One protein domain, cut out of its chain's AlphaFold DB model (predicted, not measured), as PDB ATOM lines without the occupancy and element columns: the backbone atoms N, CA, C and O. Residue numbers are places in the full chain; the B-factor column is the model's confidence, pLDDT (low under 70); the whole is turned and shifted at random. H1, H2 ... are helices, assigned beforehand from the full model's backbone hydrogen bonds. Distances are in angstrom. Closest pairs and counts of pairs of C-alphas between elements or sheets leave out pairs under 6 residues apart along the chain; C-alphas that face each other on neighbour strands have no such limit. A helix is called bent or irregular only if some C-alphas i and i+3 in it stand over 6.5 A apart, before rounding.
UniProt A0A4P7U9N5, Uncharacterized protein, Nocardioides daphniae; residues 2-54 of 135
ATOM      1  N   ILE A   2       8.072 -22.221   2.609       87.38
ATOM      2  CA  ILE A   2       6.822 -21.604   3.057       87.38
ATOM      3  C   ILE A   2       6.868 -21.390   4.568       87.38
ATOM      4  O   ILE A   2       7.163 -22.321   5.312       87.38
ATOM      5  N   GLU A   3       6.479 -20.199   5.007       90.38
ATOM      6  CA  GLU A   3       6.150 -19.922   6.402       90.38
ATOM      7  C   GLU A   3       4.644 -20.148   6.594       90.38
ATOM      8  O   GLU A   3       3.813 -19.468   5.990       90.38
ATOM      9  N   CYS A   4       4.268 -21.156   7.385       95.94
ATOM     10  CA  CYS A   4       2.869 -21.523   7.612       95.94
ATOM     11  C   CYS A   4       2.585 -21.663   9.107       95.94
ATOM     12  O   CYS A   4       2.856 -22.705   9.703       95.94
ATOM     13  N   ALA A   5       1.949 -20.652   9.701       95.62
ATOM     14  CA  ALA A   5       1.637 -20.632  11.132       95.62
ATOM     15  C   ALA A   5       0.797 -21.838  11.600       95.62
ATOM     16  O   ALA A   5       0.950 -22.300  12.727       95.62
ATOM     17  N   HIS A   6      -0.076 -22.388  10.746       95.88
ATOM     18  CA  HIS A   6      -0.878 -23.577  11.079       95.88
ATOM     19  C   HIS A   6      -0.063 -24.861  11.139       95.88
ATOM     20  O   HIS A   6      -0.384 -25.750  11.929       95.88
ATOM     21  N   PHE A   7       0.959 -24.965  10.290       96.19
ATOM     22  CA  PHE A   7       1.882 -26.087  10.324       96.19
ATOM     23  C   PHE A   7       2.788 -25.969  11.552       96.19
ATOM     24  O   PHE A   7       2.881 -26.922  12.322       96.19
ATOM     25  N   GLU A   8       3.368 -24.796  11.802       95.81
ATOM     26  CA  GLU A   8       4.222 -24.572  12.977       95.81
ATOM     27  C   GLU A   8       3.469 -24.833  14.290       95.81
ATOM     28  O   GLU A   8       3.957 -25.539  15.167       95.81
ATOM     29  N   ALA A   9       2.217 -24.374  14.391       95.38
ATOM     30  CA  ALA A   9       1.370 -24.617  15.559       95.38
ATOM     31  C   ALA A   9       0.765 -26.034  15.626       95.38
ATOM     32  O   ALA A   9      -0.012 -26.330  16.530       95.38
ATOM     33  N   GLY A  10       1.040 -26.896  14.644       94.31
ATOM     34  CA  GLY A  10       0.535 -28.268  14.593       94.31
ATOM     35  C   GLY A  10      -0.968 -28.439  14.391       94.31
ATOM     36  O   GLY A  10      -1.458 -29.562  14.478       94.31
ATOM     37  N   ARG A  11      -1.689 -27.368  14.048       94.00
ATOM     38  CA  ARG A  11      -3.136 -27.398  13.782       94.00
ATOM     39  C   ARG A  11      -3.488 -27.991  12.417       94.00
ATOM     40  O   ARG A  11      -4.606 -28.449  12.216       94.00
ATOM     41  N   CYS A  12      -2.552 -27.978  11.465       94.81
ATOM     42  CA  CYS A  12      -2.757 -28.522  10.124       94.81
ATOM     43  C   CYS A  12      -1.525 -29.291   9.635       94.81
ATOM     44  O   CYS A  12      -0.401 -28.791   9.669       94.81
ATOM     45  N   ARG A  13      -1.747 -30.508   9.124       93.31
ATOM     46  CA  ARG A  13      -0.700 -31.391   8.576       93.31
ATOM     47  C   ARG A  13      -0.920 -31.773   7.112       93.31
ATOM     48  O   ARG A  13      -0.253 -32.664   6.601       93.31
ATOM     49  N   SER A  14      -1.812 -31.076   6.401       92.69
ATOM     50  CA  SER A  14      -2.105 -31.380   4.990       92.69
ATOM     51  C   SER A  14      -0.902 -31.200   4.055       92.69
ATOM     52  O   SER A  14      -0.862 -31.819   2.996       92.69
ATOM     53  N   CYS A  15       0.069 -30.357   4.422       94.12
ATOM     54  CA  CYS A  15       1.294 -30.128   3.655       94.12
ATOM     55  C   CYS A  15       2.486 -30.802   4.349       94.12
ATOM     56  O   CYS A  15       3.308 -30.132   4.967       94.12
ATOM     57  N   SER A  16       2.567 -32.131   4.270       94.31
ATOM     58  CA  SER A  16       3.541 -32.944   5.020       94.31
ATOM     59  C   SER A  16       5.014 -32.656   4.699       94.31
ATOM     60  O   SER A  16       5.875 -32.933   5.524       94.31
ATOM     61  N   LEU A  17       5.304 -32.084   3.526       95.00
ATOM     62  CA  LEU A  17       6.668 -31.834   3.052       95.00
ATOM     63  C   LEU A  17       7.188 -30.416   3.328       95.00
ATOM     64  O   LEU A  17       8.284 -30.105   2.881       95.00
ATOM     65  N   ILE A  18       6.453 -29.552   4.045       94.44
ATOM     66  CA  ILE A  18       6.941 -28.201   4.410       94.44
ATOM     67  C   ILE A  18       8.368 -28.213   5.007       94.44
ATOM     68  O   ILE A  18       9.161 -27.370   4.587       94.44
ATOM     69  N   PRO A  19       8.742 -29.162   5.895       94.25
ATOM     70  CA  PRO A  19      10.088 -29.202   6.477       94.25
ATOM     71  C   PRO A  19      11.205 -29.586   5.498       94.25
ATOM     72  O   PRO A  19      12.375 -29.396   5.809       94.25
ATOM     73  N   VAL A  20      10.865 -30.157   4.339       95.19
ATOM     74  CA  VAL A  20      11.841 -30.663   3.366       95.19
ATOM     75  C   VAL A  20      12.208 -29.544   2.387       95.19
ATOM     76  O   VAL A  20      11.300 -28.956   1.785       95.19
ATOM     77  N   PRO A  21      13.502 -29.247   2.159       94.44
ATOM     78  CA  PRO A  21      13.937 -28.280   1.157       94.44
ATOM     79  C   PRO A  21      13.320 -28.546  -0.219       94.44
ATOM     80  O   PRO A  21      13.203 -29.684  -0.671       94.44
ATOM     81  N   ARG A  22      12.926 -27.484  -0.931       92.38
ATOM     82  CA  ARG A  22      12.169 -27.633  -2.183       92.38
ATOM     83  C   ARG A  22      12.929 -28.427  -3.247       92.38
ATOM     84  O   ARG A  22      12.301 -29.189  -3.980       92.38
ATOM     85  N   VAL A  23      14.248 -28.256  -3.309       94.19
ATOM     86  CA  VAL A  23      15.135 -28.987  -4.225       94.19
ATOM     87  C   VAL A  23      15.110 -30.492  -3.956       94.19
ATOM     88  O   VAL A  23      14.955 -31.268  -4.895       94.19
ATOM     89  N   GLU A  24      15.128 -30.896  -2.685       96.75
ATOM     90  CA  GLU A  24      15.013 -32.298  -2.269       96.75
ATOM     91  C   GLU A  24      13.626 -32.844  -2.604       96.75
ATOM     92  O   GLU A  24      13.515 -33.868  -3.266       96.75
ATOM     93  N   GLN A  25      12.552 -32.095  -2.321       96.19
ATOM     94  CA  GLN A  25      11.199 -32.523  -2.702       96.19
ATOM     95  C   GLN A  25      11.042 -32.787  -4.209       96.19
ATOM     96  O   GLN A  25      10.203 -33.596  -4.604       96.19
ATOM     97  N   VAL A  26      11.736 -32.031  -5.069       96.44
ATOM     98  CA  VAL A  26      11.688 -32.229  -6.528       96.44
ATOM     99  C   VAL A  26      12.512 -33.451  -6.921       96.44
ATOM    100  O   VAL A  26      12.008 -34.284  -7.677       96.44
ATOM    101  N   ALA A  27      13.724 -33.582  -6.378       96.56
ATOM    102  CA  ALA A  27      14.595 -34.729  -6.617       96.56
ATOM    103  C   ALA A  27      13.933 -36.046  -6.177       96.56
ATOM    104  O   ALA A  27      13.850 -36.978  -6.977       96.56
ATOM    105  N   ASP A  28      13.362 -36.087  -4.973       97.44
ATOM    106  CA  ASP A  28      12.692 -37.262  -4.408       97.44
ATOM    107  C   ASP A  28      11.490 -37.692  -5.251       97.44
ATOM    108  O   ASP A  28      11.315 -38.873  -5.546       97.44
ATOM    109  N   LYS A  29      10.670 -36.733  -5.704       96.62
ATOM    110  CA  LYS A  29       9.547 -37.021  -6.614       96.62
ATOM    111  C   LYS A  29      10.042 -37.577  -7.946       96.62
ATOM    112  O   LYS A  29       9.442 -38.515  -8.464       96.62
ATOM    113  N   GLY A  30      11.124 -37.017  -8.488       95.81
ATOM    114  CA  GLY A  30      11.744 -37.500  -9.721       95.81
ATOM    115  C   GLY A  30      12.262 -38.932  -9.584       95.81
ATOM    116  O   GLY A  30      11.936 -39.781 -10.413       95.81
ATOM    117  N   ALA A  31      13.007 -39.222  -8.516       96.00
ATOM    118  CA  ALA A  31      13.507 -40.560  -8.214       96.00
ATOM    119  C   ALA A  31      12.360 -41.560  -8.013       96.00
ATOM    120  O   ALA A  31      12.370 -42.636  -8.607       96.00
ATOM    121  N   HIS A  32      11.326 -41.180  -7.259       96.81
ATOM    122  CA  HIS A  32      10.172 -42.040  -7.006       96.81
ATOM    123  C   HIS A  32       9.423 -42.416  -8.291       96.81
ATOM    124  O   HIS A  32       9.129 -43.590  -8.514       96.81
ATOM    125  N   VAL A  33       9.150 -41.446  -9.172       95.56
ATOM    126  CA  VAL A  33       8.484 -41.718 -10.458       95.56
ATOM    127  C   VAL A  33       9.361 -42.596 -11.356       95.56
ATOM    128  O   VAL A  33       8.836 -43.493 -12.010       95.56
ATOM    129  N   ARG A  34      10.688 -42.402 -11.358       94.81
ATOM    130  CA  ARG A  34      11.628 -43.273 -12.090       94.81
ATOM    131  C   ARG A  34      11.544 -44.723 -11.621       94.81
ATOM    132  O   ARG A  34      11.398 -45.603 -12.459       94.81
ATOM    133  N   THR A  35      11.556 -44.964 -10.309       95.94
ATOM    134  CA  THR A  35      11.401 -46.314  -9.743       95.94
ATOM    135  C   THR A  35      10.061 -46.944 -10.121       95.94
ATOM    136  O   THR A  35      10.015 -48.107 -10.503       95.94
ATOM    137  N   LEU A  36       8.962 -46.186 -10.062       96.44
ATOM    138  CA  LEU A  36       7.638 -46.702 -10.434       96.44
ATOM    139  C   LEU A  36       7.530 -47.065 -11.921       96.44
ATOM    140  O   LEU A  36       6.755 -47.953 -12.274       96.44
ATOM    141  N   LEU A  37       8.269 -46.365 -12.786       95.44
ATOM    142  CA  LEU A  37       8.211 -46.556 -14.234       95.44
ATOM    143  C   LEU A  37       9.265 -47.521 -14.784       95.44
ATOM    144  O   LEU A  37       9.126 -47.935 -15.932       95.44
ATOM    145  N   GLU A  38      10.254 -47.930 -13.985       94.25
ATOM    146  CA  GLU A  38      11.306 -48.876 -14.384       94.25
ATOM    147  C   GLU A  38      10.763 -50.133 -15.101       94.25
ATOM    148  O   GLU A  38      11.281 -50.462 -16.173       94.25
ATOM    149  N   PRO A  39       9.680 -50.798 -14.634       96.56
ATOM    150  CA  PRO A  39       9.156 -51.994 -15.304       96.56
ATOM    151  C   PRO A  39       8.531 -51.734 -16.682       96.56
ATOM    152  O   PRO A  39       8.285 -52.676 -17.433       96.56
ATOM    153  N   PHE A  40       8.234 -50.475 -17.010       95.19
ATOM    154  CA  PHE A  40       7.527 -50.074 -18.230       95.19
ATOM    155  C   PHE A  40       8.463 -49.473 -19.290       95.19
ATOM    156  O   PHE A  40       7.998 -49.056 -20.352       95.19
ATOM    157  N   GLY A  41       9.774 -49.450 -19.025       91.88
ATOM    158  CA  GLY A  41      10.809 -49.007 -19.954       91.88
ATOM    159  C   GLY A  41      11.523 -47.728 -19.517       91.88
ATOM    160  O   GLY A  41      11.458 -47.297 -18.370       91.88
ATOM    161  N   SER A  42      12.253 -47.120 -20.452       86.00
ATOM    162  CA  SER A  42      13.095 -45.944 -20.200       86.00
ATOM    163  C   SER A  42      12.620 -44.757 -21.040       86.00
ATOM    164  O   SER A  42      13.144 -44.543 -22.134       86.00
ATOM    165  N   PRO A  43      11.603 -44.004 -20.580       92.19
ATOM    166  CA  PRO A  43      11.169 -42.802 -21.278       92.19
ATOM    167  C   PRO A  43      12.264 -41.729 -21.247       92.19
ATOM    168  O   PRO A  43      13.155 -41.742 -20.394       92.19
ATOM    169  N   GLU A  44      12.165 -40.764 -22.157       94.06
ATOM    170  CA  GLU A  44      12.949 -39.536 -22.067       94.06
ATOM    171  C   GLU A  44      12.508 -38.733 -20.833       94.06
ATOM    172  O   GLU A  44      11.324 -38.437 -20.651       94.06
ATOM    173  N   TRP A  45      13.466 -38.379 -19.975       93.12
ATOM    174  CA  TRP A  45      13.217 -37.577 -18.780       93.12
ATOM    175  C   TRP A  45      13.549 -36.115 -19.051       93.12
ATOM    176  O   TRP A  45      14.714 -35.765 -19.222       93.12
ATOM    177  N   LEU A  46      12.525 -35.265 -19.035       94.31
ATOM    178  CA  LEU A  46      12.677 -33.813 -19.113       94.31
ATOM    179  C   LEU A  46      12.897 -33.201 -17.726       94.31
ATOM    180  O   LEU A  46      12.561 -33.802 -16.700       94.31
ATOM    181  N   GLU A  47      13.409 -31.971 -17.705       93.12
ATOM    182  CA  GLU A  47      13.551 -31.203 -16.470       93.12
ATOM    183  C   GLU A  47      12.185 -30.926 -15.812       93.12
ATOM    184  O   GLU A  47      11.244 -30.494 -16.492       93.12
ATOM    185  N   PRO A  48      12.036 -31.145 -14.490       94.38
ATOM    186  CA  PRO A  48      10.786 -30.874 -13.797       94.38
ATOM    187  C   PRO A  48      10.422 -29.387 -13.824       94.38
ATOM    188  O   PRO A  48      11.202 -28.522 -13.428       94.38
ATOM    189  N   PHE A  49       9.175 -29.081 -14.179       94.19
ATOM    190  CA  PHE A  49       8.637 -27.743 -13.969       94.19
ATOM    191  C   PHE A  49       8.416 -27.482 -12.470       94.19
ATOM    192  O   PHE A  49       7.633 -28.173 -11.808       94.19
ATOM    193  N   VAL A  50       9.066 -26.446 -11.937       94.19
ATOM    194  CA  VAL A  50       8.936 -26.033 -10.534       94.19
ATOM    195  C   VAL A  50       8.131 -24.737 -10.458       94.19
ATOM    196  O   VAL A  50       8.602 -23.664 -10.814       94.19
ATOM    197  N   GLY A  51       6.883 -24.854 -10.000       92.56
ATOM    198  CA  GLY A  51       6.005 -23.708  -9.763       92.56
ATOM    199  C   GLY A  51       6.328 -22.933  -8.474       92.56
ATOM    200  O   GLY A  51       7.206 -23.341  -7.710       92.56
ATOM    201  N   PRO A  52       5.583 -21.843  -8.203       92.62
ATOM    202  CA  PRO A  52       5.763 -21.037  -6.999       92.62
ATOM    203  C   PRO A  52       5.501 -21.856  -5.730       92.62
ATOM    204  O   PRO A  52       4.716 -22.805  -5.739       92.62
ATOM    205  N   GLU A  53       6.137 -21.465  -4.626       91.69
ATOM    206  CA  GLU A  53       5.960 -22.152  -3.345       91.69
ATOM    207  C   GLU A  53       4.625 -21.822  -2.676       91.69
ATOM    208  O   GLU A  53       4.102 -22.680  -1.985       91.69
ATOM    209  N   ALA A  54       4.043 -20.644  -2.912       93.31
ATOM    210  CA  ALA A  54       2.806 -20.169  -2.284       93.31
ATOM    211  C   ALA A  54       1.789 -19.670  -3.323       93.31
ATOM    212  O   ALA A  54       2.109 -19.513  -4.504       93.31
TER     213      ALA A  54
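This is residues 2 to 54 of the 135 residues of an uncharacterized protein of Nocardioides daphniae (UniProt A0A4P7U9N5). One long helix, H2, forms an arm at one end of a loose, open loop of chain; the single-turn helix H1 is at the other end, and the unnamed tail folds back past H2 toward the first printed residue. Residues 35 to 41 stick out. The 53 printed residues, 23 of them in two named helices, H1 then H2, with no named strand, are all helix by class. The whole is only just loose, close to extended: radius of gyration of the C-alphas 14.7 A, spans 44 by 20 by 13 A.

H1, residues 5 to 8, begins at C-alpha 5 (1.637, -20.632, 11.132) and measures 5.1 A. H2, residues 22 to 40, measures 28.0 A and ends at C-alpha 40 (7.527, -50.074, -18.230). H2 is irregular: C-alphas 36 and 39 are 7.4 A apart.

H1 and H2 are apart. In H2, 13 of 15 O i to N i+4 pairs are within hydrogen-bond range; H1 is too short for such a pair.

The C-alphas farthest apart, of Ala 9 and Gly 41, are 44.1 A apart; those of Ile 2 and Ala 54, 6.8 A. The link from H1 to H2 is long, 13 residues. The printed part has no cut, and no printed residue is under 70 in pLDDT.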